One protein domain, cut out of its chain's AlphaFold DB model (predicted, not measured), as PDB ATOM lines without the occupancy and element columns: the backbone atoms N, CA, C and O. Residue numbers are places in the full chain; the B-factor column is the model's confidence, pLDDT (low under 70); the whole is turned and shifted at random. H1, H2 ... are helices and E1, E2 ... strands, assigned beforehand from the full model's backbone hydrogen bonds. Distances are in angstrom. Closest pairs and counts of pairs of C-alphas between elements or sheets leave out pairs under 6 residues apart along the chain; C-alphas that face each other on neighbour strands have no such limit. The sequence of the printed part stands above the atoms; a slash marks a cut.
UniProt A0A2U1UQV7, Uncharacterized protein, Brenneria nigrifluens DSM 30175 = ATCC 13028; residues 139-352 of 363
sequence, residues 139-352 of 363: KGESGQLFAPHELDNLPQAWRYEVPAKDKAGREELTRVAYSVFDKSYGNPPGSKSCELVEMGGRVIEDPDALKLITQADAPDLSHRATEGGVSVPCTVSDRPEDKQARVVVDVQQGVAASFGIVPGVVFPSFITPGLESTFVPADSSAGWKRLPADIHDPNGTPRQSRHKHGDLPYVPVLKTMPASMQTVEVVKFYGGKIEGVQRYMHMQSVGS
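Overview. This is residues 139 to 352 of the 363 residues of an uncharacterized protein of Brenneria nigrifluens DSM 30175 = ATCC 13028 (UniProt A0A2U1UQV7). A twisted sheet has the long strands E4, E6 and E7 at its core, H4 packed over one face and short H1 over the opposite face. E3 and E5 pair with different parts of E4 and E1 with E7; H5 and E2 belong to a loop-rich patch that meets the sheet at E1, and the long link of residues 297 to 320 reaches far from the core. The printed part has 214 residues, under half of them in the seven named helices and seven named strands; along the chain H1 to H4 come first, then E1, H5, the strands E2 to E5, the helices H6 and H7, and last the hairpin of E6 and E7; the class is mixed, helices and strands, and in the branched sheet E1 and E7 are parallel neighbours while the other neighbour pairs are antiparallel. It is compact, with a radius of gyration of the C-alphas of 18.3 A, yet elongated, spanning 63 by 39 by 34 A.

Along the chain. Find C-alpha 255 at (-26.009, 55.355, -13.345); there E4, residues 255 to 268, starts its 33.5 A and bends by 76 degrees at residue 263. E6, residues 321 to 334, is 38.9 A long; E7, 337 to 348, is 31.3 A long and ends at C-alpha 348 (-24.179, 30.689, -20.742). Look for E1 at 190 to 198, bending by 102 degrees at residue 193, E2 at 229 to 231, E3 at 246 to 250 and E5 at 277 to 281. H4, residues 170 to 181, spans 18.0 A; H1 is 139 to 142, H2 148 to 153, H3 156 to 159, H5 207 to 214, H6 285 to 288 and H7 293 to 296.

Arrangement. Beside E4, E3 and E5 lie on one side and E6 on the other, in a meander E3 E4 E5, each strand the antiparallel neighbour of the one before; see N 248 and O 257 at 2.9 A, and N 265 and O 280 at 2.9 A. E4 and E6 are antiparallel, with N 260 and O 327 at 2.8 A. The hairpin E6 and E7 has N 330 and O 342 at 2.8 A. E1 is parallel to E7, with N 343 and O 197 at 2.7 A. H4 is on the sheet, its closest C-alphas to E4 those of Ala 177 and Ala 256, 5.3 A. On the opposite face, H1 has a height over the sheet of 5.9 A. H2 and H3 only graze the sheet; H5, H6 and H7 are not on it. E2 pairs with no named strand; the C-alphas of Glu 195 in E1 and Ser 231, the closest, are 6.3 A apart. H5 and H6 are close but not clearly touching, Ile 213 and Gly 287 having the closest C-alphas at 6.4 A. Every O i to N i+4 pair is within hydrogen-bond range in H5, 7 of 8 in H4, and 0 of 2 in H2, where 2 of 3 O i to N i+3 pairs are; H1, H3, H6 and H7 are too short for an i+4 pair.

Size, cuts and confidence. The farthest C-alphas, Lys 165 and Pro 313, are 63.7 A apart. The printed part has no cut; the long links are H5 to E2, E2 to E3 and H7 to E6. Confidence is under 70 at residues 208 to 228, 235 to 238, 269 to 275, 284 to 309 and 312 to 316.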
ATOM      1  N   LYS A 139     -18.109  31.257  -8.185       89.88
ATOM      2  CA  LYS A 139     -17.112  31.545  -9.224       89.88
ATOM      3  C   LYS A 139     -17.331  30.710 -10.497       89.88
ATOM      4  O   LYS A 139     -17.188  31.213 -11.600       89.88
ATOM      5  N   GLY A 140     -17.769  29.453 -10.376       88.44
ATOM      6  CA  GLY A 140     -18.015  28.593 -11.543       88.44
ATOM      7  C   GLY A 140     -19.086  29.135 -12.499       88.44
ATOM      8  O   GLY A 140     -19.014  28.892 -13.701       88.44
ATOM      9  N   GLU A 141     -20.046  29.901 -11.979       92.94
ATOM     10  CA  GLU A 141     -21.094  30.542 -12.778       92.94
ATOM     11  C   GLU A 141     -20.726  31.972 -13.183       92.94
ATOM     12  O   GLU A 141     -21.166  32.432 -14.227       92.94
ATOM     13  N   SER A 142     -19.925  32.680 -12.388       86.69
ATOM     14  CA  SER A 142     -19.689  34.121 -12.561       86.69
ATOM     15  C   SER A 142     -18.282  34.507 -13.018       86.69
ATOM     16  O   SER A 142     -18.036  35.671 -13.317       86.69
ATOM     17  N   GLY A 143     -17.357  33.554 -13.122       81.44
ATOM     18  CA  GLY A 143     -15.961  33.807 -13.467       81.44
ATOM     19  C   GLY A 143     -15.053  33.872 -12.236       81.44
ATOM     20  O   GLY A 143     -15.033  32.965 -11.411       81.44
ATOM     21  N   GLN A 144     -14.219  34.906 -12.138       77.81
ATOM     22  CA  GLN A 144     -13.068  34.885 -11.229       77.81
ATOM     23  C   GLN A 144     -13.387  35.358  -9.799       77.81
ATOM     24  O   GLN A 144     -12.902  34.758  -8.832       77.81
ATOM     25  N   LEU A 145     -14.209  36.402  -9.651       87.56
ATOM     26  CA  LEU A 145     -14.599  36.967  -8.358       87.56
ATOM     27  C   LEU A 145     -16.056  36.627  -8.022       87.56
ATOM     28  O   LEU A 145     -16.923  36.651  -8.888       87.56
ATOM     29  N   PHE A 146     -16.316  36.313  -6.752       93.38
ATOM     30  CA  PHE A 146     -17.654  36.063  -6.218       93.38
ATOM     31  C   PHE A 146     -17.681  36.430  -4.732       93.38
ATOM     32  O   PHE A 146     -17.146  35.690  -3.904       93.38
ATOM     33  N   ALA A 147     -18.260  37.584  -4.399       95.56
ATOM     34  CA  ALA A 147     -18.249  38.139  -3.045       95.56
ATOM     35  C   ALA A 147     -19.608  38.782  -2.697       95.56
ATOM     36  O   ALA A 147     -19.693  39.998  -2.516       95.56
ATOM     37  N   PRO A 148     -20.688  37.981  -2.580       96.12
ATOM     38  CA  PRO A 148     -22.039  38.487  -2.316       96.12
ATOM     39  C   PRO A 148     -22.121  39.410  -1.091       96.12
ATOM     40  O   PRO A 148     -22.747  40.462  -1.156       96.12
ATOM     41  N   HIS A 149     -21.410  39.070  -0.014       94.94
ATOM     42  CA  HIS A 149     -21.399  39.841   1.232       94.94
ATOM     43  C   HIS A 149     -20.760  41.231   1.118       94.94
ATOM     44  O   HIS A 149     -20.968  42.080   1.984       94.94
ATOM     45  N   GLU A 150     -19.980  41.489   0.067       95.19
ATOM     46  CA  GLU A 150     -19.346  42.790  -0.151       95.19
ATOM     47  C   GLU A 150     -20.260  43.797  -0.861       95.19
ATOM     48  O   GLU A 150     -19.925  44.983  -0.912       95.19
ATOM     49  N   LEU A 151     -21.454  43.382  -1.310       95.31
ATOM     50  CA  LEU A 151     -22.456  44.282  -1.894       95.31
ATOM     51  C   LEU A 151     -22.880  45.408  -0.939       95.31
ATOM     52  O   LEU A 151     -23.207  46.506  -1.392       95.31
ATOM     53  N   ASP A 152     -22.824  45.187   0.376       92.75
ATOM     54  CA  ASP A 152     -23.098  46.226   1.381       92.75
ATOM     55  C   ASP A 152     -21.923  47.217   1.533       92.75
ATOM     56  O   ASP A 152     -22.060  48.314   2.095       92.75
ATOM     57  N   ASN A 153     -20.751  46.872   0.991       92.75
ATOM     58  CA  ASN A 153     -19.514  47.631   1.111       92.75
ATOM     59  C   ASN A 153     -18.905  48.112  -0.217       92.75
ATOM     60  O   ASN A 153     -17.679  48.145  -0.373       92.75
ATOM     61  N   LEU A 154     -19.748  48.554  -1.153       93.94
ATOM     62  CA  LEU A 154     -19.298  49.122  -2.427       93.94
ATOM     63  C   LEU A 154     -18.396  50.371  -2.261       93.94
ATOM     64  O   LEU A 154     -18.500  51.090  -1.258       93.94
ATOM     65  N   PRO A 155     -17.516  50.656  -3.245       92.88
ATOM     66  CA  PRO A 155     -16.701  51.872  -3.302       92.88
ATOM     67  C   PRO A 155     -17.469  53.176  -3.070       92.88
ATOM     68  O   PRO A 155     -18.648  53.299  -3.404       92.88
ATOM     69  N   GLN A 156     -16.761  54.195  -2.568       92.06
ATOM     70  CA  GLN A 156     -17.334  55.492  -2.183       92.06
ATOM     71  C   GLN A 156     -18.154  56.151  -3.306       92.06
ATOM     72  O   GLN A 156     -19.174  56.781  -3.028       92.06
ATOM     73  N   ALA A 157     -17.754  55.970  -4.569       92.81
ATOM     74  CA  ALA A 157     -18.461  56.505  -5.734       92.81
ATOM     75  C   ALA A 157     -19.941  56.073  -5.803       92.81
ATOM     76  O   ALA A 157     -20.784  56.840  -6.271       92.81
ATOM     77  N   TRP A 158     -20.280  54.886  -5.292       95.25
ATOM     78  CA  TRP A 158     -21.646  54.345  -5.289       95.25
ATOM     79  C   TRP A 158     -22.539  54.937  -4.197       95.25
ATOM     80  O   TRP A 158     -23.761  54.925  -4.324       95.25
ATOM     81  N   ARG A 159     -21.931  55.511  -3.156       92.56
ATOM     82  CA  ARG A 159     -22.617  56.216  -2.061       92.56
ATOM     83  C   ARG A 159     -22.652  57.731  -2.276       92.56
ATOM     84  O   ARG A 159     -23.295  58.442  -1.511       92.56
ATOM     85  N   TYR A 160     -21.951  58.227  -3.296       92.75
ATOM     86  CA  TYR A 160     -21.842  59.650  -3.581       92.75
ATOM     87  C   TYR A 160     -23.105  60.195  -4.263       92.75
ATOM     88  O   TYR A 160     -23.526  59.726  -5.332       92.75
ATOM     89  N   GLU A 161     -23.685  61.225  -3.648       93.38
ATOM     90  CA  GLU A 161     -24.763  62.007  -4.238       93.38
ATOM     91  C   GLU A 161     -24.186  63.005  -5.245       93.38
ATOM     92  O   GLU A 161     -23.451  63.924  -4.888       93.38
ATOM     93  N   VAL A 162     -24.521  62.811  -6.521       93.31
ATOM     94  CA  VAL A 162     -23.984  63.623  -7.616       93.31
ATOM     95  C   VAL A 162     -24.632  65.016  -7.602       93.31
ATOM     96  O   VAL A 162     -25.858  65.106  -7.741       93.31
ATOM     97  N   PRO A 163     -23.859  66.113  -7.496       93.62
ATOM     98  CA  PRO A 163     -24.394  67.468  -7.591       93.62
ATOM     99  C   PRO A 163     -25.046  67.727  -8.951       93.62
ATOM    100  O   PRO A 163     -24.562  67.255  -9.975       93.62
ATOM    101  N   ALA A 164     -26.108  68.539  -8.994       93.00
ATOM    102  CA  ALA A 164     -26.876  68.783 -10.223       93.00
ATOM    103  C   ALA A 164     -26.023  69.253 -11.418       93.00
ATOM    104  O   ALA A 164     -26.283  68.846 -12.544       93.00
ATOM    105  N   LYS A 165     -24.986  70.063 -11.167       94.50
ATOM    106  CA  LYS A 165     -24.052  70.563 -12.192       94.50
ATOM    107  C   LYS A 165     -23.159  69.481 -12.817       94.50
ATOM    108  O   LYS A 165     -22.633  69.701 -13.900       94.50
ATOM    109  N   ASP A 166     -22.977  68.357 -12.125       95.31
ATOM    110  CA  ASP A 166     -22.082  67.270 -12.525       95.31
ATOM    111  C   ASP A 166     -22.869  66.071 -13.089       95.31
ATOM    112  O   ASP A 166     -22.266  65.114 -13.576       95.31
ATOM    113  N   LYS A 167     -24.210  66.099 -13.035       94.62
ATOM    114  CA  LYS A 167     -25.063  65.042 -13.592       94.62
ATOM    115  C   LYS A 167     -25.052  65.090 -15.114       94.62
ATOM    116  O   LYS A 167     -25.285  66.137 -15.713       94.62
ATOM    117  N   ALA A 168     -24.865  63.924 -15.722       95.81
ATOM    118  CA  ALA A 168     -25.053  63.749 -17.152       95.81
ATOM    119  C   ALA A 168     -26.536  63.847 -17.533       95.81
ATOM    120  O   ALA A 168     -27.423  63.407 -16.793       95.81
ATOM    121  N   GLY A 169     -26.802  64.387 -18.720       97.31
ATOM    122  CA  GLY A 169     -28.122  64.292 -19.337       97.31
ATOM    123  C   GLY A 169     -28.425  62.862 -19.796       97.31
ATOM    124  O   GLY A 169     -27.524  62.035 -19.937       97.31
ATOM    125  N   ARG A 170     -29.701  62.574 -20.091       97.31
ATOM    126  CA  ARG A 170     -30.130  61.256 -20.596       97.31
ATOM    127  C   ARG A 170     -29.340  60.810 -21.823       97.31
ATOM    128  O   ARG A 170     -28.855  59.690 -21.842       97.31
ATOM    129  N   GLU A 171     -29.206  61.678 -22.823       97.06
ATOM    130  CA  GLU A 171     -28.506  61.358 -24.072       97.06
ATOM    131  C   GLU A 171     -27.048  60.945 -23.826       97.06
ATOM    132  O   GLU A 171     -26.579  59.935 -24.350       97.06
ATOM    133  N   GLU A 172     -26.338  61.697 -22.985       96.94
ATOM    134  CA  GLU A 172     -24.954  61.400 -22.624       96.94
ATOM    135  C   GLU A 172     -24.847  60.076 -21.861       96.94
ATOM    136  O   GLU A 172     -24.022  59.233 -22.207       96.94
ATOM    137  N   LEU A 173     -25.718  59.850 -20.876       97.50
ATOM    138  CA  LEU A 173     -25.715  58.621 -20.086       97.50
ATOM    139  C   LEU A 173     -26.087  57.391 -20.934       97.50
ATOM    140  O   LEU A 173     -25.503  56.324 -20.763       97.50
ATOM    141  N   THR A 174     -26.996  57.540 -21.899       97.50
ATOM    142  CA  THR A 174     -27.323  56.499 -22.885       97.50
ATOM    143  C   THR A 174     -26.139  56.198 -23.800       97.50
ATOM    144  O   THR A 174     -25.844  55.028 -24.041       97.50
ATOM    145  N   ARG A 175     -25.402  57.216 -24.267       96.19
ATOM    146  CA  ARG A 175     -24.149  57.001 -25.008       96.19
ATOM    147  C   ARG A 175     -23.119  56.241 -24.175       96.19
ATOM    148  O   ARG A 175     -22.481  55.338 -24.706       96.19
ATOM    149  N   VAL A 176     -22.974  56.574 -22.889       95.38
ATOM    150  CA  VAL A 176     -22.099  55.839 -21.961       95.38
ATOM    151  C   VAL A 176     -22.542  54.379 -21.847       95.38
ATOM    152  O   VAL A 176     -21.707  53.487 -21.975       95.38
ATOM    153  N   ALA A 177     -23.843  54.117 -21.702       95.88
ATOM    154  CA  ALA A 177     -24.377  52.760 -21.626       95.88
ATOM    155  C   ALA A 177     -24.027  51.923 -22.876       95.88
ATOM    156  O   ALA A 177     -23.459  50.835 -22.760       95.88
ATOM    157  N   TYR A 178     -24.284  52.445 -24.081       95.25
ATOM    158  CA  TYR A 178     -23.929  51.748 -25.325       95.25
ATOM    159  C   TYR A 178     -22.417  51.614 -25.524       95.25
ATOM    160  O   TYR A 178     -21.947  50.601 -26.042       95.25
ATOM    161  N   SER A 179     -21.631  52.577 -25.037       93.12
ATOM    162  CA  SER A 179     -20.167  52.506 -25.056       93.12
ATOM    163  C   SER A 179     -19.574  51.417 -24.160       93.12
ATOM    164  O   SER A 179     -18.362  51.282 -24.115       93.12
ATOM    165  N   VAL A 180     -20.375  50.619 -23.455       92.06
ATOM    166  CA  VAL A 180     -19.872  49.397 -22.812       92.06
ATOM    167  C   VAL A 180     -19.617  48.317 -23.868       92.06
ATOM    168  O   VAL A 180     -18.512  47.790 -23.968       92.06
ATOM    169  N   PHE A 181     -20.598  48.057 -24.735       92.38
ATOM    170  CA  PHE A 181     -20.587  46.918 -25.666       92.38
ATOM    171  C   PHE A 181     -20.514  47.306 -27.152       92.38
ATOM    172  O   PHE A 181     -20.467  46.431 -28.010       92.38
ATOM    173  N   ASP A 182     -20.478  48.597 -27.491       92.00
ATOM    174  CA  ASP A 182     -20.285  49.051 -28.874       92.00
ATOM    175  C   ASP A 182     -19.125  50.049 -28.973       92.00
ATOM    176  O   ASP A 182     -19.196  51.175 -28.464       92.00
ATOM    177  N   LYS A 183     -18.024  49.622 -29.607       88.50
ATOM    178  CA  LYS A 183     -16.779  50.400 -29.760       88.50
ATOM    179  C   LYS A 183     -16.964  51.688 -30.558       88.50
ATOM    180  O   LYS A 183     -16.199  52.634 -30.367       88.50
ATOM    181  N   SER A 184     -17.998  51.774 -31.395       91.06
ATOM    182  CA  SER A 184     -18.265  52.957 -32.220       91.06
ATOM    183  C   SER A 184     -18.667  54.197 -31.413       91.06
ATOM    184  O   SER A 184     -18.479  55.315 -31.887       91.06
ATOM    185  N   TYR A 185     -19.122  54.028 -30.166       91.19
ATOM    186  CA  TYR A 185     -19.451  55.133 -29.255       91.19
ATOM    187  C   TYR A 185     -18.222  55.758 -28.568       91.19
ATOM    188  O   TYR A 185     -18.360  56.732 -27.823       91.19
ATOM    189  N   GLY A 186     -17.020  55.228 -28.821       87.94
ATOM    190  CA  GLY A 186     -15.786  55.640 -28.155       87.94
ATOM    191  C   GLY A 186     -15.673  55.097 -26.729       87.94
ATOM    192  O   GLY A 186     -16.476  54.272 -26.299       87.94
ATOM    193  N   ASN A 187     -14.652  55.545 -25.997       84.94
ATOM    194  CA  ASN A 187     -14.402  55.138 -24.613       84.94
ATOM    195  C   ASN A 187     -14.516  56.363 -23.698       84.94
ATOM    196  O   ASN A 187     -13.672  57.261 -23.796       84.94
ATOM    197  N   PRO A 188     -15.529  56.432 -22.816       87.88
ATOM    198  CA  PRO A 188     -15.588  57.481 -21.812       87.88
ATOM    199  C   PRO A 188     -14.377  57.380 -20.869       87.88
ATOM    200  O   PRO A 188     -13.985  56.273 -20.485       87.88
ATOM    201  N   PRO A 189     -13.755  58.505 -20.483       88.44
ATOM    202  CA  PRO A 189     -12.599  58.470 -19.599       88.44
ATOM    203  C   PRO A 189     -13.011  58.044 -18.185       88.44
ATOM    204  O   PRO A 189     -13.985  58.551 -17.630       88.44
ATOM    205  N   GLY A 190     -12.239  57.152 -17.568       88.62
ATOM    206  CA  GLY A 190     -12.363  56.850 -16.141       88.62
ATOM    207  C   GLY A 190     -11.673  57.897 -15.271       88.62
ATOM    208  O   GLY A 190     -10.676  58.510 -15.663       88.62
ATOM    209  N   SER A 191     -12.193  58.110 -14.068       89.00
ATOM    210  CA  SER A 191     -11.554  58.937 -13.054       89.00
ATOM    211  C   SER A 191     -10.352  58.227 -12.426       89.00
ATOM    212  O   SER A 191     -10.210  57.003 -12.476       89.00
ATOM    213  N   LYS A 192      -9.474  59.004 -11.778       84.25
ATOM    214  CA  LYS A 192      -8.308  58.459 -11.065       84.25
ATOM    215  C   LYS A 192      -8.688  57.588  -9.871       84.25
ATOM    216  O   LYS A 192      -7.858  56.794  -9.451       84.25
ATOM    217  N   SER A 193      -9.898  57.731  -9.341       83.94
ATOM    218  CA  SER A 193     -10.433  56.957  -8.216       83.94
ATOM    219  C   SER A 193     -11.381  55.845  -8.657       83.94
ATOM    220  O   SER A 193     -11.946  55.177  -7.804       83.94
ATOM    221  N   CYS A 194     -11.575  55.647  -9.962       88.31
ATOM    222  CA  CYS A 194     -12.527  54.664 -10.449       88.31
ATOM    223  C   CYS A 194     -12.065  53.240 -10.135       88.31
ATOM    224  O   CYS A 194     -10.936  52.881 -10.481       88.31
ATOM    225  N   GLU A 195     -12.937  52.442  -9.524       89.50
ATOM    226  CA  GLU A 195     -12.687  51.050  -9.138       89.50
ATOM    227  C   GLU A 195     -13.662  50.099  -9.842       89.50
ATOM    228  O   GLU A 195     -14.856  50.405  -9.963       89.50
ATOM    229  N   LEU A 196     -13.148  48.944 -10.273       90.88
ATOM    230  CA  LEU A 196     -13.945  47.827 -10.768       90.88
ATOM    231  C   LEU A 196     -14.383  46.925  -9.606       90.88
ATOM    232  O   LEU A 196     -13.573  46.458  -8.803       90.88
ATOM    233  N   VAL A 197     -15.679  46.650  -9.562       93.00
ATOM    234  CA  VAL A 197     -16.306  45.650  -8.700       93.00
ATOM    235  C   VAL A 197     -16.825  44.518  -9.574       93.00
ATOM    236  O   VAL A 197     -17.473  44.777 -10.584       93.00
ATOM    237  N   GLU A 198     -16.598  43.272  -9.178       93.38
ATOM    238  CA  GLU A 198     -17.172  42.087  -9.816       93.38
ATOM    239  C   GLU A 198     -17.927  41.260  -8.783       93.38
ATOM    240  O   GLU A 198     -17.394  40.935  -7.723       93.38
ATOM    241  N   MET A 199     -19.183  40.914  -9.082       95.69
ATOM    242  CA  MET A 199     -19.988  40.021  -8.236       95.69
ATOM    243  C   MET A 199     -20.006  40.424  -6.749       95.69
ATOM    244  O   MET A 199     -19.925  39.573  -5.862       95.69
ATOM    245  N   GLY A 200     -20.076  41.735  -6.495       93.94
ATOM    246  CA  GLY A 200     -20.088  42.350  -5.166       93.94
ATOM    247  C   GLY A 200     -18.725  42.779  -4.616       93.94
ATOM    248  O   GLY A 200     -18.678  43.726  -3.836       93.94
ATOM    249  N   GLY A 201     -17.623  42.161  -5.051       91.81
ATOM    250  CA  GLY A 201     -16.290  42.407  -4.493       91.81
ATOM    251  C   GLY A 201     -15.448  43.376  -5.312       91.81
ATOM    252  O   GLY A 201     -15.589  43.462  -6.531       91.81
ATOM    253  N   ARG A 202     -14.522  44.089  -4.662       90.75
ATOM    254  CA  ARG A 202     -13.498  44.873  -5.383       90.75
ATOM    255  C   ARG A 202     -12.545  43.928  -6.104       90.75
ATOM    256  O   ARG A 202     -12.031  42.990  -5.498       90.75
ATOM    257  N   VAL A 203     -12.267  44.199  -7.375       85.88
ATOM    258  CA  VAL A 203     -11.263  43.433  -8.115       85.88
ATOM    259  C   VAL A 203      -9.882  43.916  -7.690       85.88
ATOM    260  O   VAL A 203      -9.461  45.021  -8.039       85.88
ATOM    261  N   ILE A 204      -9.200  43.087  -6.903       82.44
ATOM    262  CA  ILE A 204      -7.821  43.297  -6.466       82.44
ATOM    263  C   ILE A 204      -6.915  42.399  -7.303       82.44
ATOM    264  O   ILE A 204      -7.170  41.201  -7.414       82.44
ATOM    265  N   GLU A 205      -5.866  42.977  -7.878       75.88
ATOM    266  CA  GLU A 205      -4.926  42.270  -8.748       75.88
ATOM    267  C   GLU A 205      -3.479  42.486  -8.296       75.88
ATOM    268  O   GLU A 205      -3.146  43.487  -7.648       75.88
ATOM    269  N   ASP A 206      -2.606  41.549  -8.656       73.06
ATOM    270  CA  ASP A 206      -1.166  41.732  -8.539       73.06
ATOM    271  C   ASP A 206      -0.710  42.905  -9.437       73.06
ATOM    272  O   ASP A 206      -1.040  42.948 -10.629       73.06
ATOM    273  N   PRO A 207       0.059  43.875  -8.906       70.62
ATOM    274  CA  PRO A 207       0.471  45.038  -9.680       70.62
ATOM    275  C   PRO A 207       1.215  44.688 -10.966       70.62
ATOM    276  O   PRO A 207       1.003  45.374 -11.963       70.62
ATOM    277  N   ASP A 208       2.067  43.658 -10.963       69.00
ATOM    278  CA  ASP A 208       2.868  43.253 -12.120       69.00
ATOM    279  C   ASP A 208       2.023  42.506 -13.157       69.00
ATOM    280  O   ASP A 208       2.156  42.777 -14.356       69.00
ATOM    281  N   ALA A 209       1.090  41.654 -12.721       66.62
ATOM    282  CA  ALA A 209       0.084  41.056 -13.601       66.62
ATOM    283  C   ALA A 209      -0.757  42.135 -14.301       66.62
ATOM    284  O   ALA A 209      -0.957  42.089 -15.518       66.62
ATOM    285  N   LEU A 210      -1.170  43.168 -13.564       69.19
ATOM    286  CA  LEU A 210      -1.942  44.270 -14.122       69.19
ATOM    287  C   LEU A 210      -1.147  45.066 -15.171       69.19
ATOM    288  O   LEU A 210      -1.732  45.463 -16.181       69.19
ATOM    289  N   LYS A 211       0.176  45.256 -15.012       66.12
ATOM    290  CA  LYS A 211       1.018  45.897 -16.054       66.12
ATOM    291  C   LYS A 211       0.996  45.105 -17.358       66.12
ATOM    292  O   LYS A 211       0.885  45.689 -18.435       66.12
ATOM    293  N   LEU A 212       1.083  43.778 -17.262       64.25
ATOM    294  CA  LEU A 212       1.082  42.886 -18.423       64.25
ATOM    295  C   LEU A 212      -0.256  42.926 -19.168       64.25
ATOM    296  O   LEU A 212      -0.274  42.966 -20.399       64.25
ATOM    297  N   ILE A 213      -1.366  42.943 -18.426       61.66
ATOM    298  CA  ILE A 213      -2.722  42.923 -18.989       61.66
ATOM    299  C   ILE A 213      -3.101  44.291 -19.577       61.66
ATOM    300  O   ILE A 213      -3.705  44.353 -20.647       61.66
ATOM    301  N   THR A 214      -2.732  45.393 -18.916       60.47
ATOM    302  CA  THR A 214      -3.165  46.750 -19.307       60.47
ATOM    303  C   THR A 214      -2.262  47.442 -20.328       60.47
ATOM    304  O   THR A 214      -2.691  48.424 -20.929       60.47
ATOM    305  N   GLN A 215      -1.040  46.946 -20.559       56.84
ATOM    306  CA  GLN A 215      -0.079  47.469 -21.549       56.84
ATOM    307  C   GLN A 215       0.248  48.973 -21.460       56.84
ATOM    308  O   GLN A 215       0.783  49.539 -22.413       56.84
ATOM    309  N   ALA A 216      -0.053  49.642 -20.349       44.00
ATOM    310  CA  ALA A 216       0.421  50.998 -20.114       44.00
ATOM    311  C   ALA A 216       1.875  50.954 -19.615       44.00
ATOM    312  O   ALA A 216       2.256  50.006 -18.925       44.00
ATOM    313  N   ASP A 217       2.664  52.007 -19.869       45.31
ATOM    314  CA  ASP A 217       3.709  52.406 -18.917       45.31
ATOM    315  C   ASP A 217       2.994  52.547 -17.574       45.31
ATOM    316  O   ASP A 217       2.255  53.514 -17.376       45.31
ATOM    317  N   ALA A 218       3.039  51.491 -16.757       44.78
ATOM    318  CA  ALA A 218       1.998  51.264 -15.767       44.78
ATOM    319  C   ALA A 218       1.876  52.502 -14.875       44.78
ATOM    320  O   ALA A 218       2.874  52.876 -14.247       44.78
ATOM    321  N   PRO A 219       0.712  53.179 -14.851       53.62
ATOM    322  CA  PRO A 219       0.547  54.354 -14.013       53.62
ATOM    323  C   PRO A 219       0.911  53.969 -12.581       53.62
ATOM    324  O   PRO A 219       0.682  52.836 -12.172       53.62
ATOM    325  N   ASP A 220       1.506  54.877 -11.814       57.62
ATOM    326  CA  ASP A 220       1.779  54.602 -10.405       57.62
ATOM    327  C   ASP A 220       0.455  54.316  -9.670       57.62
ATOM    328  O   ASP A 220      -0.328  55.225  -9.377       57.62
ATOM    329  N   LEU A 221       0.186  53.033  -9.411       63.91
ATOM    330  CA  LEU A 221      -1.007  52.540  -8.723       63.91
ATOM    331  C   LEU A 221      -0.777  52.375  -7.215       63.91
ATOM    332  O   LEU A 221      -1.649  51.838  -6.536       63.91
ATOM    333  N   SER A 222       0.353  52.844  -6.665       62.22
ATOM    334  CA  SER A 222       0.641  52.751  -5.222       62.22
ATOM    335  C   SER A 222      -0.464  53.370  -4.361       62.22
ATOM    336  O   SER A 222      -0.797  52.846  -3.301       62.22
ATOM    337  N   HIS A 223      -1.117  54.423  -4.863       59.94
ATOM    338  CA  HIS A 223      -2.272  55.069  -4.233       59.94
ATOM    339  C   HIS A 223      -3.526  54.179  -4.121       59.94
ATOM    340  O   HIS A 223      -4.495  54.583  -3.481       59.94
ATOM    341  N   ARG A 224      -3.530  52.998  -4.748       64.44
ATOM    342  CA  ARG A 224      -4.630  52.016  -4.759       64.44
ATOM    343  C   ARG A 224      -4.276  50.713  -4.049       64.44
ATOM    344  O   ARG A 224      -5.016  49.739  -4.186       64.44
ATOM    345  N   ALA A 225      -3.137  50.670  -3.363       66.00
ATOM    346  CA  ALA A 225      -2.710  49.483  -2.645       66.00
ATOM    347  C   ALA A 225      -3.727  49.128  -1.551       66.00
ATOM    348  O   ALA A 225      -4.088  49.961  -0.717       66.00
ATOM    349  N   THR A 226      -4.167  47.878  -1.558       60.38
ATOM    350  CA  THR A 226      -4.969  47.260  -0.504       60.38
ATOM    351  C   THR A 226      -4.169  46.126   0.131       60.38
ATOM    352  O   THR A 226      -3.074  45.780  -0.319       60.38
ATOM    353  N   GLU A 227      -4.707  45.510   1.182       58.97
ATOM    354  CA  GLU A 227      -4.175  44.232   1.652       58.97
ATOM    355  C   GLU A 227      -4.293  43.205   0.508       58.97
ATOM    356  O   GLU A 227      -5.391  42.922   0.035       58.97
ATOM    357  N   GLY A 228      -3.156  42.725  -0.007       62.72
ATOM    358  CA  GLY A 228      -3.099  41.685  -1.041       62.72
ATOM    359  C   GLY A 228      -2.934  42.133  -2.503       62.72
ATOM    360  O   GLY A 228      -2.722  41.260  -3.336       62.72
ATOM    361  N   GLY A 229      -2.971  43.432  -2.842       74.88
ATOM    362  CA  GLY A 229      -2.765  43.880  -4.233       74.88
ATOM    363  C   GLY A 229      -3.174  45.330  -4.518       74.88
ATOM    364  O   GLY A 229      -3.119  46.181  -3.631       74.88
ATOM    365  N   VAL A 230      -3.562  45.623  -5.764       75.94
ATOM    366  CA  VAL A 230      -4.085  46.934  -6.199       75.94
ATOM    367  C   VAL A 230      -5.487  46.815  -6.791       75.94
ATOM    368  O   VAL A 230      -5.774  45.899  -7.558       75.94
ATOM    369  N   SER A 231      -6.357  47.775  -6.466       79.50
ATOM    370  CA  SER A 231      -7.706  47.866  -7.044       79.50
ATOM    371  C   SER A 231      -7.654  48.208  -8.538       79.50
ATOM    372  O   SER A 231      -7.058  49.218  -8.943       79.50
ATOM    373  N   VAL A 232      -8.296  47.374  -9.359       79.81
ATOM    374  CA  VAL A 232      -8.303  47.496 -10.822       79.81
ATOM    375  C   VAL A 232      -9.075  48.753 -11.258       79.81
ATOM    376  O   VAL A 232     -10.196  48.992 -10.795       79.81
ATOM    377  N   PRO A 233      -8.504  49.594 -12.145       80.94
ATOM    378  CA  PRO A 233      -9.200  50.758 -12.679       80.94
ATOM    379  C   PRO A 233     -10.331  50.348 -13.630       80.94
ATOM    380  O   PRO A 233     -10.243  49.352 -14.336       80.94
ATOM    381  N   CYS A 234     -11.372  51.174 -13.716       77.06
ATOM    382  CA  CYS A 234     -12.533  50.910 -14.573       77.06
ATOM    383  C   CYS A 234     -12.246  50.912 -16.081       77.06
ATOM    384  O   CYS A 234     -13.049  50.410 -16.860       77.06
ATOM    385  N   THR A 235     -11.158  51.545 -16.526       62.19
ATOM    386  CA  THR A 235     -10.864  51.686 -17.954       62.19
ATOM    387  C   THR A 235     -10.055  50.502 -18.450       62.19
ATOM    388  O   THR A 235      -8.863  50.406 -18.161       62.19
ATOM    389  N   VAL A 236     -10.678  49.672 -19.277       54.34
ATOM    390  CA  VAL A 236      -9.977  48.734 -20.152       54.34
ATOM    391  C   VAL A 236     -10.285  49.118 -21.595       54.34
ATOM    392  O   VAL A 236     -11.438  49.248 -21.997       54.34
ATOM    393  N   SER A 237      -9.241  49.401 -22.374       55.00
ATOM    394  CA  SER A 237      -9.355  49.766 -23.795       55.00
ATOM    395  C   SER A 237      -9.873  48.616 -24.659       55.00
ATOM    396  O   SER A 237     -10.343  48.842 -25.772       55.00
ATOM    397  N   ASP A 238      -9.759  47.395 -24.143       64.69
ATOM    398  CA  ASP A 238     -10.240  46.169 -24.750       64.69
ATOM    399  C   ASP A 238     -11.529  45.748 -24.036       64.69
ATOM    400  O   ASP A 238     -11.509  45.353 -22.870       64.69
ATOM    401  N   ARG A 239     -12.659  45.930 -24.720       78.25
ATOM    402  CA  ARG A 239     -13.995  45.612 -24.217       78.25
ATOM    403  C   ARG A 239     -14.720  44.727 -25.228       78.25
ATOM    404  O   ARG A 239     -14.598  44.983 -26.432       78.25
ATOM    405  N   PRO A 240     -15.435  43.690 -24.777       84.56
ATOM    406  CA  PRO A 240     -16.172  42.820 -25.680       84.56
ATOM    407  C   PRO A 240     -17.341  43.550 -26.338       84.56
ATOM    408  O   PRO A 240     -17.867  44.514 -25.780       84.56
ATOM    409  N   GLU A 241     -17.750  43.087 -27.520       87.94
ATOM    410  CA  GLU A 241     -18.866  43.687 -28.248       87.94
ATOM    411  C   GLU A 241     -20.159  42.863 -28.180       87.94
ATOM    412  O   GLU A 241     -20.175  41.653 -28.387       87.94
ATOM    413  N   ASP A 242     -21.262  43.571 -27.953       92.19
ATOM    414  CA  ASP A 242     -22.641  43.134 -28.169       92.19
ATOM    415  C   ASP A 242     -23.434  44.371 -28.611       92.19
ATOM    416  O   ASP A 242     -23.924  45.160 -27.801       92.19
ATOM    417  N   LYS A 243     -23.555  44.566 -29.928       89.56
ATOM    418  CA  LYS A 243     -24.290  45.708 -30.504       89.56
ATOM    419  C   LYS A 243     -25.790  45.654 -30.252       89.56
ATOM    420  O   LYS A 243     -26.492  46.621 -30.524       89.56
ATOM    421  N   GLN A 244     -26.286  44.524 -29.763       90.75
ATOM    422  CA  GLN A 244     -27.668  44.372 -29.362       90.75
ATOM    423  C   GLN A 244     -27.816  44.477 -27.841       90.75
ATOM    424  O   GLN A 244     -28.822  44.022 -27.309       90.75
ATOM    425  N   ALA A 245     -26.836  45.031 -27.120       93.25
ATOM    426  CA  ALA A 245     -26.925  45.216 -25.679       93.25
ATOM    427  C   ALA A 245     -28.157  46.042 -25.277       93.25
ATOM    428  O   ALA A 245     -28.503  47.048 -25.904       93.25
ATOM    429  N   ARG A 246     -28.807  45.624 -24.190       94.38
ATOM    430  CA  ARG A 246     -29.936  46.347 -23.592       94.38
ATOM    431  C   ARG A 246     -29.401  47.332 -22.569       94.38
ATOM    432  O   ARG A 246     -28.440  47.016 -21.867       94.38
ATOM    433  N   VAL A 247     -30.019  48.505 -22.467       96.75
ATOM    434  CA  VAL A 247     -29.550  49.572 -21.577       96.75
ATOM    435  C   VAL A 247     -30.677  50.123 -20.710       96.75
ATOM    436  O   VAL A 247     -31.811  50.279 -21.163       96.75
ATOM    437  N   VAL A 248     -30.345  50.459 -19.466       98.31
ATOM    438  CA  VAL A 248     -31.206  51.184 -18.521       98.31
ATOM    439  C   VAL A 248     -30.398  52.349 -17.969       98.31
ATOM    440  O   VAL A 248     -29.245  52.162 -17.582       98.31
ATOM    441  N   VAL A 249     -30.971  53.557 -17.934       98.25
ATOM    442  CA  VAL A 249     -30.245  54.743 -17.453       98.25
ATOM    443  C   VAL A 249     -31.013  55.498 -16.371       98.25
ATOM    444  O   VAL A 249     -32.132  55.973 -16.557       98.25
ATOM    445  N   ASP A 250     -30.356  55.655 -15.231       97.94
ATOM    446  CA  ASP A 250     -30.804  56.408 -14.073       97.94
ATOM    447  C   ASP A 250     -30.139  57.791 -14.072       97.94
ATOM    448  O   ASP A 250     -29.053  58.003 -13.523       97.94
ATOM    449  N   VAL A 251     -30.813  58.762 -14.688       96.56
ATOM    450  CA  VAL A 251     -30.339  60.156 -14.773       96.56
ATOM    451  C   VAL A 251     -30.220  60.804 -13.390       96.56
ATOM    452  O   VAL A 251     -29.359  61.653 -13.163       96.56
ATOM    453  N   GLN A 252     -31.067  60.410 -12.435       95.31
ATOM    454  CA  GLN A 252     -31.070  61.012 -11.103       95.31
ATOM    455  C   GLN A 252     -29.795  60.658 -10.335       95.31
ATOM    456  O   GLN A 252     -29.257  61.524  -9.636       95.31
ATOM    457  N   GLN A 253     -29.332  59.416 -10.465       95.75
ATOM    458  CA  GLN A 253     -28.133  58.915  -9.804       95.75
ATOM    459  C   GLN A 253     -26.878  58.986 -10.685       95.75
ATOM    460  O   GLN A 253     -25.783  58.808 -10.153       95.75
ATOM    461  N   GLY A 254     -27.002  59.253 -11.987       96.69
ATOM    462  CA  GLY A 254     -25.882  59.175 -12.928       96.69
ATOM    463  C   GLY A 254     -25.395  57.736 -13.089       96.69
ATOM    464  O   GLY A 254     -24.198  57.481 -13.005       96.69
ATOM    465  N   VAL A 255     -26.322  56.785 -13.216       97.75
ATOM    466  CA  VAL A 255     -26.009  55.355 -13.345       97.75
ATOM    467  C   VAL A 255     -26.529  54.833 -14.678       97.75
ATOM    468  O   VAL A 255     -27.677  55.072 -15.034       97.75
ATOM    469  N   ALA A 256     -25.698  54.106 -15.410       97.25
ATOM    470  CA  ALA A 256     -26.082  53.364 -16.603       97.25
ATOM    471  C   ALA A 256     -25.862  51.875 -16.352       97.25
ATOM    472  O   ALA A 256     -24.832  51.504 -15.805       97.25
ATOM    473  N   ALA A 257     -26.796  51.026 -16.757       98.00
ATOM    474  CA  ALA A 257     -26.637  49.580 -16.740       98.00
ATOM    475  C   ALA A 257     -26.753  49.045 -18.164       98.00
ATOM    476  O   ALA A 257     -27.696  49.395 -18.878       98.00
ATOM    477  N   SER A 258     -25.816  48.189 -18.552       97.25
ATOM    478  CA  SER A 258     -25.728  47.600 -19.883       97.25
ATOM    479  C   SER A 258     -25.688  46.088 -19.763       97.25
ATOM    480  O   SER A 258     -24.826  45.548 -19.080       97.25
ATOM    481  N   PHE A 259     -26.605  45.408 -20.437       97.00
ATOM    482  CA  PHE A 259     -26.718  43.955 -20.458       97.00
ATOM    483  C   PHE A 259     -26.202  43.483 -21.806       97.00
ATOM    484  O   PHE A 259     -26.778  43.864 -22.823       97.00
ATOM    485  N   GLY A 260     -25.179  42.639 -21.829       94.62
ATOM    486  CA  GLY A 260     -24.571  42.064 -23.027       94.62
ATOM    487  C   GLY A 260     -24.439  40.547 -22.918       94.62
ATOM    488  O   GLY A 260     -24.431  39.997 -21.815       94.62
ATOM    489  N   ILE A 261     -24.328  39.863 -24.054       93.88
ATOM    490  CA  ILE A 261     -23.857  38.474 -24.104       93.88
ATOM    491  C   ILE A 261     -22.615  38.415 -24.978       93.88
ATOM    492  O   ILE A 261     -22.648  38.774 -26.152       93.88
ATOM    493  N   VAL A 262     -21.519  37.951 -24.386       92.19
ATOM    494  CA  VAL A 262     -20.192  38.018 -24.985       92.19
ATOM    495  C   VAL A 262     -19.671  36.605 -25.263       92.19
ATOM    496  O   VAL A 262     -19.659  35.762 -24.359       92.19
ATOM    497  N   PRO A 263     -19.255  36.295 -26.504       92.06
ATOM    498  CA  PRO A 263     -18.614  35.026 -26.807       92.06
ATOM    499  C   PRO A 263     -17.186  35.019 -26.264       92.06
ATOM    500  O   PRO A 263     -16.528  36.058 -26.155       92.06
ATOM    501  N   GLY A 264     -16.677  33.836 -25.953       89.19
ATOM    502  CA  GLY A 264     -15.361  33.707 -25.363       89.19
ATOM    503  C   GLY A 264     -14.913  32.273 -25.165       89.19
ATOM    504  O   GLY A 264     -15.380  31.338 -25.823       89.19
ATOM    505  N   VAL A 265     -13.978  32.111 -24.239       85.75
ATOM    506  CA  VAL A 265     -13.494  30.811 -23.787       85.75
ATOM    507  C   VAL A 265     -13.402  30.779 -22.269       85.75
ATOM    508  O   VAL A 265     -13.142  31.795 -21.632       85.75
ATOM    509  N   VAL A 266     -13.579  29.601 -21.684       85.44
ATOM    510  CA  VAL A 266     -13.107  29.313 -20.330       85.44
ATOM    511  C   VAL A 266     -11.693  28.762 -20.445       85.44
ATOM    512  O   VAL A 266     -11.451  27.801 -21.179       85.44
ATOM    513  N   PHE A 267     -10.761  29.392 -19.739       76.88
ATOM    514  CA  PHE A 267      -9.326  29.121 -19.767       76.88
ATOM    515  C   PHE A 267      -8.812  28.844 -18.337       76.88
ATOM    516  O   PHE A 267      -9.362  29.407 -17.389       76.88
ATOM    517  N   PRO A 268      -7.786  27.998 -18.124       73.81
ATOM    518  CA  PRO A 268      -7.156  27.830 -16.808       73.81
ATOM    519  C   PRO A 268      -6.630  29.147 -16.225       73.81
ATOM    520  O   PRO A 268      -5.955  29.901 -16.912       73.81
ATOM    521  N   SER A 269      -6.881  29.429 -14.950       69.25
ATOM    522  CA  SER A 269      -6.361  30.646 -14.312       69.25
ATOM    523  C   SER A 269      -4.826  30.693 -14.349       69.25
ATOM    524  O   SER A 269      -4.152  29.698 -14.070       69.25
ATOM    525  N   PHE A 270      -4.268  31.869 -14.655       57.31
ATOM    526  CA  PHE A 270      -2.821  32.130 -14.632       57.31
ATOM    527  C   PHE A 270      -2.306  32.497 -13.229       57.31
ATOM    528  O   PHE A 270      -1.124  32.301 -12.939       57.31
ATOM    529  N   ILE A 271      -3.192  33.006 -12.362       56.53
ATOM    530  CA  ILE A 271      -2.883  33.458 -10.993       56.53
ATOM    531  C   ILE A 271      -2.843  32.269 -10.033       56.53
ATOM    532  O   ILE A 271      -1.995  32.191  -9.145       56.53
ATOM    533  N   THR A 272      -3.725  31.296 -10.259       58.78
ATOM    534  CA  THR A 272      -3.910  30.090  -9.442       58.78
ATOM    535  C   THR A 272      -3.776  28.832 -10.315       58.78
ATOM    536  O   THR A 272      -4.763  28.133 -10.575       58.78
ATOM    537  N   PRO A 273      -2.554  28.517 -10.808       53.91
ATOM    538  CA  PRO A 273      -2.359  27.489 -11.825       53.91
ATOM    539  C   PRO A 273      -2.863  26.108 -11.388       53.91
ATOM    540  O   PRO A 273      -2.397  25.526 -10.400       53.91
ATOM    541  N   GLY A 274      -3.782  25.556 -12.183       55.56
ATOM    542  CA  GLY A 274      -4.210  24.156 -12.119       55.56
ATOM    543  C   GLY A 274      -5.411  23.845 -11.228       55.56
ATOM    544  O   GLY A 274      -5.793  22.684 -11.174       55.56
ATOM    545  N   LEU A 275      -6.021  24.827 -10.556       64.62
ATOM    546  CA  LEU A 275      -7.212  24.588  -9.718       64.62
ATOM    547  C   LEU A 275      -8.404  25.498 -10.033       64.62
ATOM    548  O   LEU A 275      -9.527  25.151  -9.682       64.62
ATOM    549  N   GLU A 276      -8.191  26.629 -10.707       76.19
ATOM    550  CA  GLU A 276      -9.263  27.559 -11.069       76.19
ATOM    551  C   GLU A 276      -9.284  27.830 -12.580       76.19
ATOM    552  O   GLU A 276      -8.307  27.597 -13.299       76.19
ATOM    553  N   SER A 277     -10.413  28.343 -13.065       79.75
ATOM    554  CA  SER A 277     -10.620  28.771 -14.448       79.75
ATOM    555  C   SER A 277     -11.150  30.198 -14.494       79.75
ATOM    556  O   SER A 277     -11.792  30.648 -13.548       79.75
ATOM    557  N   THR A 278     -10.946  30.881 -15.614       81.25
ATOM    558  CA  THR A 278     -11.466  32.225 -15.867       81.25
ATOM    559  C   THR A 278     -12.161  32.290 -17.224       81.25
ATOM    560  O   THR A 278     -11.801  31.554 -18.149       81.25
ATOM    561  N   PHE A 279     -13.180  33.141 -17.335       86.69
ATOM    562  CA  PHE A 279     -13.814  33.442 -18.612       86.69
ATOM    563  C   PHE A 279     -13.059  34.564 -19.318       86.69
ATOM    564  O   PHE A 279     -12.621  35.539 -18.713       86.69
ATOM    565  N   VAL A 280     -12.959  34.422 -20.628       82.81
ATOM    566  CA  VAL A 280     -12.149  35.254 -21.497       82.81
ATOM    567  C   VAL A 280     -12.989  35.692 -22.680       82.81
ATOM    568  O   VAL A 280     -13.321  34.840 -23.511       82.81
ATOM    569  N   PRO A 281     -13.296  36.986 -22.839       86.56
ATOM    570  CA  PRO A 281     -13.993  37.435 -24.030       86.56
ATOM    571  C   PRO A 281     -13.144  37.235 -25.294       86.56
ATOM    572  O   PRO A 281     -11.936  37.484 -25.300       86.56
ATOM    573  N   ALA A 282     -13.781  36.807 -26.385       82.19
ATOM    574  CA  ALA A 282     -13.110  36.496 -27.648       82.19
ATOM    575  C   ALA A 282     -12.427  37.725 -28.269       82.19
ATOM    576  O   ALA A 282     -11.304  37.624 -28.765       82.19
ATOM    577  N   ASP A 283     -13.061  38.893 -28.191       72.38
ATOM    578  CA  ASP A 283     -12.494  40.147 -28.705       72.38
ATOM    579  C   ASP A 283     -11.293  40.613 -27.892       72.38
ATOM    580  O   ASP A 283     -10.367  41.206 -28.443       72.38
ATOM    581  N   SER A 284     -11.265  40.244 -26.612       64.44
ATOM    582  CA  SER A 284     -10.153  40.552 -25.732       64.44
ATOM    583  C   SER A 284      -8.977  39.596 -25.891       64.44
ATOM    584  O   SER A 284      -7.945  39.808 -25.256       64.44
ATOM    585  N   SER A 285      -9.084  38.596 -26.792       52.16
ATOM    586  CA  SER A 285      -8.079  37.557 -27.111       52.16
ATOM    587  C   SER A 285      -6.696  38.095 -27.530       52.16
ATOM    588  O   SER A 285      -5.703  37.358 -27.509       52.16
ATOM    589  N   ALA A 286      -6.581  39.387 -27.859       48.34
ATOM    590  CA  ALA A 286      -5.320  40.021 -28.234       48.34
ATOM    591  C   ALA A 286      -4.307  40.105 -27.077       48.34
ATOM    592  O   ALA A 286      -3.114  39.920 -27.321       48.34
ATOM    593  N   GLY A 287      -4.753  40.323 -25.832       52.91
ATOM    594  CA  GLY A 287      -3.879  40.255 -24.649       52.91
ATOM    595  C   GLY A 287      -3.353  38.837 -24.381       52.91
ATOM    596  O   GLY A 287      -2.205  38.642 -23.996       52.91
ATOM    597  N   TRP A 288      -4.163  37.833 -24.710       55.22
ATOM    598  CA  TRP A 288      -3.923  36.413 -24.461       55.22
ATOM    599  C   TRP A 288      -2.806  35.906 -25.348       55.22
ATOM    600  O   TRP A 288      -1.859  35.334 -24.839       55.22
ATOM    601  N   LYS A 289      -2.812  36.227 -26.648       51.00
ATOM    602  CA  LYS A 289      -1.728  35.855 -27.581       51.00
ATOM    603  C   LYS A 289      -0.341  36.398 -27.197       51.00
ATOM    604  O   LYS A 289       0.642  36.010 -27.821       51.00
ATOM    605  N   ARG A 290      -0.262  37.321 -26.231       52.34
ATOM    606  CA  ARG A 290       0.969  37.996 -25.797       52.34
ATOM    607  C   ARG A 290       1.497  37.501 -24.455       52.34
ATOM    608  O   ARG A 290       2.639  37.818 -24.130       52.34
ATOM    609  N   LEU A 291       0.701  36.753 -23.686       53.22
ATOM    610  CA  LEU A 291       1.234  36.094 -22.496       53.22
ATOM    611  C   LEU A 291       2.352  35.123 -22.936       53.22
ATOM    612  O   LEU A 291       2.247  34.528 -24.012       53.22
ATOM    613  N   PRO A 292       3.451  35.011 -22.174       52.81
ATOM    614  CA  PRO A 292       4.550  34.104 -22.483       52.81
ATOM    615  C   PRO A 292       4.087  32.661 -22.747       52.81
ATOM    616  O   PRO A 292       3.133  32.180 -22.135       52.81
ATOM    617  N   ALA A 293       4.752  31.958 -23.670       51.69
ATOM    618  CA  ALA A 293       4.372  30.596 -24.058       51.69
ATOM    619  C   ALA A 293       4.390  29.610 -22.873       51.69
ATOM    620  O   ALA A 293       3.576  28.703 -22.833       51.69
ATOM    621  N   ASP A 294       5.237  29.829 -21.870       47.91
ATOM    622  CA  ASP A 294       5.299  29.077 -20.609       47.91
ATOM    623  C   ASP A 294       4.116  29.344 -19.653       47.91
ATOM    624  O   ASP A 294       3.892  28.570 -18.724       47.91
ATOM    625  N   ILE A 295       3.332  30.406 -19.883       48.72
ATOM    626  CA  ILE A 295       2.001  30.601 -19.275       48.72
ATOM    627  C   ILE A 295       0.919  29.881 -20.103       48.72
ATOM    628  O   ILE A 295      -0.085  29.434 -19.550       48.72
ATOM    629  N   HIS A 296       1.135  29.732 -21.414       45.94
ATOM    630  CA  HIS A 296       0.212  29.091 -22.364       45.94
ATOM    631  C   HIS A 296       0.361  27.591 -22.527       45.94
ATOM    632  O   HIS A 296      -0.452  27.016 -23.249       45.94
ATOM    633  N   ASP A 297       1.382  26.965 -21.945       45.16
ATOM    634  CA  ASP A 297       1.732  25.596 -22.305       45.16
ATOM    635  C   ASP A 297       1.318  24.557 -21.245       45.16
ATOM    636  O   ASP A 297       2.110  24.174 -20.380       45.16
ATOM    637  N   PRO A 298       0.084  24.022 -21.313       42.84
ATOM    638  CA  PRO A 298      -0.286  22.831 -20.563       42.84
ATOM    639  C   PRO A 298       0.381  21.550 -21.111       42.84
ATOM    640  O   PRO A 298       0.231  20.499 -20.489       42.84
ATOM    641  N   ASN A 299       1.102  21.599 -22.244       42.84
ATOM    642  CA  ASN A 299       1.709  20.446 -22.927       42.84
ATOM    643  C   ASN A 299       3.256  20.434 -22.928       42.84
ATOM    644  O   ASN A 299       3.851  19.405 -23.248       42.84
ATOM    645  N   GLY A 300       3.915  21.525 -22.557       44.41
ATOM    646  CA  GLY A 300       5.366  21.697 -22.563       44.41
ATOM    647  C   GLY A 300       5.811  22.271 -21.235       44.41
ATOM    648  O   GLY A 300       5.948  23.469 -21.038       44.41
ATOM    649  N   THR A 301       6.059  21.342 -20.316       44.91
ATOM    650  CA  THR A 301       6.424  21.581 -18.917       44.91
ATOM    651  C   THR A 301       5.398  22.469 -18.211       44.91
ATOM    652  O   THR A 301       5.578  23.684 -18.147       44.91
ATOM    653  N   PRO A 302       4.335  21.875 -17.625       46.06
ATOM    654  CA  PRO A 302       3.435  22.620 -16.758       46.06
ATOM    655  C   PRO A 302       4.286  23.425 -15.780       46.06
ATOM    656  O   PRO A 302       5.231  22.866 -15.205       46.06
ATOM    657  N   ARG A 303       3.947  24.695 -15.514       45.41
ATOM    658  CA  ARG A 303       4.216  25.222 -14.172       45.41
ATOM    659  C   ARG A 303       3.632  24.165 -13.255       45.41
ATOM    660  O   ARG A 303       2.413  24.022 -13.209       45.41
ATOM    661  N   GLN A 304       4.495  23.341 -12.657       45.16
ATOM    662  CA  GLN A 304       4.070  22.315 -11.727       45.16
ATOM    663  C   GLN A 304       3.307  23.089 -10.677       45.16
ATOM    664  O   GLN A 304       3.898  23.833  -9.891       45.16
ATOM    665  N   SER A 305       1.983  23.004 -10.747       48.19
ATOM    666  CA  SER A 305       1.133  23.445  -9.673       48.19
ATOM    667  C   SER A 305       1.752  22.815  -8.434       48.19
ATOM    668  O   SER A 305       1.909  21.597  -8.364       48.19
ATOM    669  N   ARG A 306       2.241  23.639  -7.500       47.97
ATOM    670  CA  ARG A 306       2.833  23.126  -6.253       47.97
ATOM    671  C   ARG A 306       1.778  22.411  -5.402       47.97
ATOM    672  O   ARG A 306       2.108  21.821  -4.377       47.97
ATOM    673  N   HIS A 307       0.518  22.484  -5.818       52.19
ATOM    674  CA  HIS A 307      -0.595  21.786  -5.223       52.19
ATOM    675  C   HIS A 307      -0.546  20.309  -5.613       52.19
ATOM    676  O   HIS A 307      -0.300  19.954  -6.758       52.19
ATOM    677  N   LYS A 308      -0.780  19.423  -4.647       57.56
ATOM    678  CA  LYS A 308      -1.113  18.025  -4.923       57.56
ATOM    679  C   LYS A 308      -2.630  17.916  -4.930       57.56
ATOM    680  O   LYS A 308      -3.266  18.404  -3.999       57.56
ATOM    681  N   HIS A 309      -3.208  17.296  -5.954       60.97
ATOM    682  CA  HIS A 309      -4.638  17.000  -5.970       60.97
ATOM    683  C   HIS A 309      -4.866  15.554  -5.516       60.97
ATOM    684  O   HIS A 309      -4.852  14.621  -6.324       60.97
ATOM    685  N   GLY A 310      -5.059  15.374  -4.207       72.31
ATOM    686  CA  GLY A 310      -5.140  14.045  -3.597       72.31
ATOM    687  C   GLY A 310      -3.888  13.214  -3.893       72.31
ATOM    688  O   GLY A 310      -2.770  13.729  -3.826       72.31
ATOM    689  N   ASP A 311      -4.096  11.950  -4.268       77.12
ATOM    690  CA  ASP A 311      -3.027  10.983  -4.560       77.12
ATOM    691  C   ASP A 311      -2.607  10.951  -6.040       77.12
ATOM    692  O   ASP A 311      -1.828  10.086  -6.452       77.12
ATOM    693  N   LEU A 312      -3.122  11.865  -6.872       65.69
ATOM    694  CA  LEU A 312      -2.742  11.904  -8.280       65.69
ATOM    695  C   LEU A 312      -1.263  12.298  -8.431       65.69
ATOM    696  O   LEU A 312      -0.792  13.221  -7.761       65.69
ATOM    697  N   PRO A 313      -0.525  11.665  -9.365       66.19
ATOM    698  CA  PRO A 313       0.873  12.006  -9.613       66.19
ATOM    699  C   PRO A 313       1.049  13.365 -10.319       66.19
ATOM    700  O   PRO A 313       2.178  13.807 -10.516       66.19
ATOM    701  N   TYR A 314      -0.049  14.023 -10.708       63.72
ATOM    702  CA  TYR A 314      -0.102  15.339 -11.349       63.72
ATOM    703  C   TYR A 314      -1.393  16.077 -10.956       63.72
ATOM    704  O   TYR A 314      -2.341  15.468 -10.462       63.72
ATOM    705  N   VAL A 315      -1.452  17.385 -11.214       66.56
ATOM    706  CA  VAL A 315      -2.677  18.187 -11.056       66.56
ATOM    707  C   VAL A 315      -3.439  18.214 -12.382       66.56
ATOM    708  O   VAL A 315      -2.858  18.638 -13.383       66.56
ATOM    709  N   PRO A 316      -4.704  17.758 -12.438       68.81
ATOM    710  CA  PRO A 316      -5.529  17.904 -13.632       68.81
ATOM    711  C   PRO A 316      -5.734  19.381 -13.975       68.81
ATOM    712  O   PRO A 316      -6.116  20.166 -13.114       68.81
ATOM    713  N   VAL A 317      -5.515  19.754 -15.236       70.25
ATOM    714  CA  VAL A 317      -5.748  21.120 -15.726       70.25
ATOM    715  C   VAL A 317      -6.908  21.097 -16.713       70.25
ATOM    716  O   VAL A 317      -6.954  20.249 -17.609       70.25
ATOM    717  N   LEU A 318      -7.852  22.027 -16.547       74.50
ATOM    718  CA  LEU A 318      -8.952  22.221 -17.488       74.50
ATOM    719  C   LEU A 318      -8.389  22.533 -18.884       74.50
ATOM    720  O   LEU A 318      -7.469  23.331 -19.029       74.50
ATOM    721  N   LYS A 319      -8.928  21.921 -19.937       75.88
ATOM    722  CA  LYS A 319      -8.610  22.361 -21.302       75.88
ATOM    723  C   LYS A 319      -9.447  23.583 -21.640       75.88
ATOM    724  O   LYS A 319     -10.611  23.640 -21.265       75.88
ATOM    725  N   THR A 320      -8.877  24.519 -22.390       80.94
ATOM    726  CA  THR A 320      -9.621  25.673 -22.901       80.94
ATOM    727  C   THR A 320     -10.850  25.214 -23.681       80.94
ATOM    728  O   THR A 320     -10.735  24.367 -24.571       80.94
ATOM    729  N   MET A 321     -12.014  25.778 -23.367       83.31
ATOM    730  CA  MET A 321     -13.286  25.430 -24.002       83.31
ATOM    731  C   MET A 321     -14.040  26.691 -24.426       83.31
ATOM    732  O   MET A 321     -13.986  27.684 -23.703       83.31
ATOM    733  N   PRO A 322     -14.754  26.678 -25.566       89.69
ATOM    734  CA  PRO A 322     -15.663  27.761 -25.924       89.69
ATOM    735  C   PRO A 322     -16.706  27.996 -24.834       89.69
ATOM    736  O   PRO A 322     -17.151  27.049 -24.183       89.69
ATOM    737  N   ALA A 323     -17.109  29.249 -24.671       91.00
ATOM    738  CA  ALA A 323     -18.127  29.666 -23.723       91.00
ATOM    739  C   ALA A 323     -18.833  30.934 -24.210       91.00
ATOM    740  O   ALA A 323     -18.312  31.666 -25.055       91.00
ATOM    741  N   SER A 324     -20.000  31.203 -23.642       93.50
ATOM    742  CA  SER A 324     -20.648  32.508 -23.714       93.50
ATOM    743  C   SER A 324     -20.844  33.013 -22.292       93.50
ATOM    744  O   SER A 324     -21.109  32.226 -21.387       93.50
ATOM    745  N   MET A 325     -20.728  34.315 -22.084       93.88
ATOM    746  CA  MET A 325     -20.962  34.933 -20.785       93.88
ATOM    747  C   MET A 325     -22.041  35.989 -20.943       93.88
ATOM    748  O   MET A 325     -21.936  36.866 -21.798       93.88
ATOM    749  N   GLN A 326     -23.084  35.911 -20.125       95.31
ATOM    750  CA  GLN A 326     -23.953  37.056 -19.925       95.31
ATOM    751  C   GLN A 326     -23.251  38.020 -18.974       95.31
ATOM    752  O   GLN A 326     -22.644  37.600 -17.991       95.31
ATOM    753  N   THR A 327     -23.289  39.309 -19.293       94.50
ATOM    754  CA  THR A 327     -22.623  40.346 -18.509       94.50
ATOM    755  C   THR A 327     -23.537  41.549 -18.337       94.50
ATOM    756  O   THR A 327     -24.067  42.075 -19.314       94.50
ATOM    757  N   VAL A 328     -23.695  42.010 -17.097       96.12
ATOM    758  CA  VAL A 328     -24.250  43.326 -16.774       96.12
ATOM    759  C   VAL A 328     -23.119  44.213 -16.297       96.12
ATOM    760  O   VAL A 328     -22.510  43.916 -15.273       96.12
ATOM    761  N   GLU A 329     -22.856  45.311 -16.995       95.75
ATOM    762  CA  GLU A 329     -21.990  46.368 -16.474       95.75
ATOM    763  C   GLU A 329     -22.835  47.549 -16.014       95.75
ATOM    764  O   GLU A 329     -23.584  48.138 -16.793       95.75
ATOM    765  N   VAL A 330     -22.714  47.892 -14.735       97.50
ATOM    766  CA  VAL A 330     -23.326  49.070 -14.131       97.50
ATOM    767  C   VAL A 330     -22.242  50.114 -13.927       97.50
ATOM    768  O   VAL A 330     -21.277  49.908 -13.195       97.50
ATOM    769  N   VAL A 331     -22.406  51.255 -14.579       96.69
ATOM    770  CA  VAL A 331     -21.455  52.357 -14.648       96.69
ATOM    771  C   VAL A 331     -22.013  53.546 -13.877       96.69
ATOM    772  O   VAL A 331     -23.100  54.036 -14.180       96.69
ATOM    773  N   LYS A 332     -21.248  54.057 -12.911       96.94
ATOM    774  CA  LYS A 332     -21.484  55.360 -12.280       96.94
ATOM    775  C   LYS A 332     -20.746  56.427 -13.083       96.94
ATOM    776  O   LYS A 332     -19.526  56.358 -13.219       96.94
ATOM    777  N   PHE A 333     -21.470  57.417 -13.596       96.25
ATOM    778  CA  PHE A 333     -20.941  58.459 -14.469       96.25
ATOM    779  C   PHE A 333     -21.392  59.852 -14.019       96.25
ATOM    780  O   PHE A 333     -22.588  60.128 -13.893       96.25
ATOM    781  N   TYR A 334     -20.426  60.738 -13.787       96.38
ATOM    782  CA  TYR A 334     -20.657  62.150 -13.484       96.38
ATOM    783  C   TYR A 334     -19.408  62.982 -13.793       96.38
ATOM    784  O   TYR A 334     -18.309  62.450 -13.931       96.38
ATOM    785  N   GLY A 335     -19.567  64.297 -13.961       95.12
ATOM    786  CA  GLY A 335     -18.450  65.201 -14.268       95.12
ATOM    787  C   GLY A 335     -17.704  64.847 -15.563       95.12
ATOM    788  O   GLY A 335     -16.511  65.132 -15.684       95.12
ATOM    789  N   GLY A 336     -18.382  64.180 -16.505       93.81
ATOM    790  CA  GLY A 336     -17.803  63.708 -17.763       93.81
ATOM    791  C   GLY A 336     -16.888  62.483 -17.633       93.81
ATOM    792  O   GLY A 336     -16.118  62.215 -18.558       93.81
ATOM    793  N   LYS A 337     -16.912  61.764 -16.502       94.56
ATOM    794  CA  LYS A 337     -16.034  60.615 -16.231       94.56
ATOM    795  C   LYS A 337     -16.790  59.421 -15.660       94.56
ATOM    796  O   LYS A 337     -17.787  59.575 -14.957       94.56
ATOM    797  N   ILE A 338     -16.271  58.224 -15.931       94.38
ATOM    798  CA  ILE A 338     -16.667  57.001 -15.228       94.38
ATOM    799  C   ILE A 338     -15.994  57.000 -13.855       94.38
ATOM    800  O   ILE A 338     -14.777  57.137 -13.752       94.38
ATOM    801  N   GLU A 339     -16.790  56.854 -12.807       94.50
ATOM    802  CA  GLU A 339     -16.373  57.000 -11.407       94.50
ATOM    803  C   GLU A 339     -16.487  55.687 -10.624       94.50
ATOM    804  O   GLU A 339     -15.869  55.531  -9.573       94.50
ATOM    805  N   GLY A 340     -17.215  54.709 -11.161       94.44
ATOM    806  CA  GLY A 340     -17.223  53.331 -10.678       94.44
ATOM    807  C   GLY A 340     -17.839  52.391 -11.706       94.44
ATOM    808  O   GLY A 340     -18.725  52.799 -12.461       94.44
ATOM    809  N   VAL A 341     -17.391  51.137 -11.717       95.38
ATOM    810  CA  VAL A 341     -17.984  50.064 -12.528       95.38
ATOM    811  C   VAL A 341     -18.268  48.871 -11.630       95.38
ATOM    812  O   VAL A 341     -17.411  48.457 -10.857       95.38
ATOM    813  N   GLN A 342     -19.473  48.326 -11.729       96.06
ATOM    814  CA  GLN A 342     -19.823  47.014 -11.200       96.06
ATOM    815  C   GLN A 342     -20.100  46.085 -12.377       96.06
ATOM    816  O   GLN A 342     -20.798  46.475 -13.311       96.06
ATOM    817  N   ARG A 343     -19.593  44.860 -12.324       95.38
ATOM    818  CA  ARG A 343     -19.803  43.835 -13.337       95.38
ATOM    819  C   ARG A 343     -20.419  42.592 -12.702       95.38
ATOM    820  O   ARG A 343     -19.903  42.044 -11.728       95.38
ATOM    821  N   TYR A 344     -21.523  42.151 -13.285       96.69
ATOM    822  CA  TYR A 344     -22.244  40.943 -12.906       96.69
ATOM    823  C   TYR A 344     -22.264  39.982 -14.076       96.69
ATOM    824  O   TYR A 344     -22.403  40.405 -15.220       96.69
ATOM    825  N   MET A 345     -22.056  38.704 -13.793       95.19
ATOM    826  CA  MET A 345     -21.741  37.715 -14.811       95.19
ATOM    827  C   MET A 345     -22.437  36.393 -14.525       95.19
ATOM    828  O   MET A 345     -22.521  35.955 -13.369       95.19
ATOM    829  N   HIS A 346     -22.918  35.756 -15.588       96.12
ATOM    830  CA  HIS A 346     -23.453  34.404 -15.545       96.12
ATOM    831  C   HIS A 346     -23.095  33.644 -16.820       96.12
ATOM    832  O   HIS A 346     -23.472  34.044 -17.926       96.12
ATOM    833  N   MET A 347     -22.413  32.513 -16.661       94.69
ATOM    834  CA  MET A 347     -22.015  31.621 -17.740       94.69
ATOM    835  C   MET A 347     -23.244  31.151 -18.514       94.69
ATOM    836  O   MET A 347     -24.279  30.823 -17.934       94.69
ATOM    837  N   GLN A 348     -23.128  31.110 -19.831       93.25
ATOM    838  CA  GLN A 348     -24.179  30.689 -20.742       93.25
ATOM    839  C   GLN A 348     -23.684  29.550 -21.630       93.25
ATOM    840  O   GLN A 348     -22.481  29.330 -21.809       93.25
ATOM    841  N   SER A 349     -24.631  28.831 -22.225       91.50
ATOM    842  CA  SER A 349     -24.331  27.841 -23.257       91.50
ATOM    843  C   SER A 349     -23.576  28.478 -24.424       91.50
ATOM    844  O   SER A 349     -23.876  29.594 -24.844       91.50
ATOM    845  N   VAL A 350     -22.619  27.743 -24.990       91.88
ATOM    846  CA  VAL A 350     -21.837  28.194 -26.148       91.88
ATOM    847  C   VAL A 350     -22.758  28.635 -27.282       91.88
ATOM    848  O   VAL A 350     -23.651  27.893 -27.688       91.88
ATOM    849  N   GLY A 351     -22.515  29.834 -27.813       88.88
ATOM    850  CA  GLY A 351     -23.297  30.387 -28.921       88.88
ATOM    851  C   GLY A 351     -24.653  30.963 -28.511       88.88
ATOM    852  O   GLY A 351     -25.426  31.342 -29.389       88.88
ATOM    853  N   SER A 352     -24.953  31.063 -27.211       87.44
ATOM    854  CA  SER A 352     -26.136  31.785 -26.738       87.44
ATOM    855  C   SER A 352     -26.101  33.244 -27.201       87.44
ATOM    856  O   SER A 352     -25.069  33.905 -27.069       87.44
TER     857      SER A 352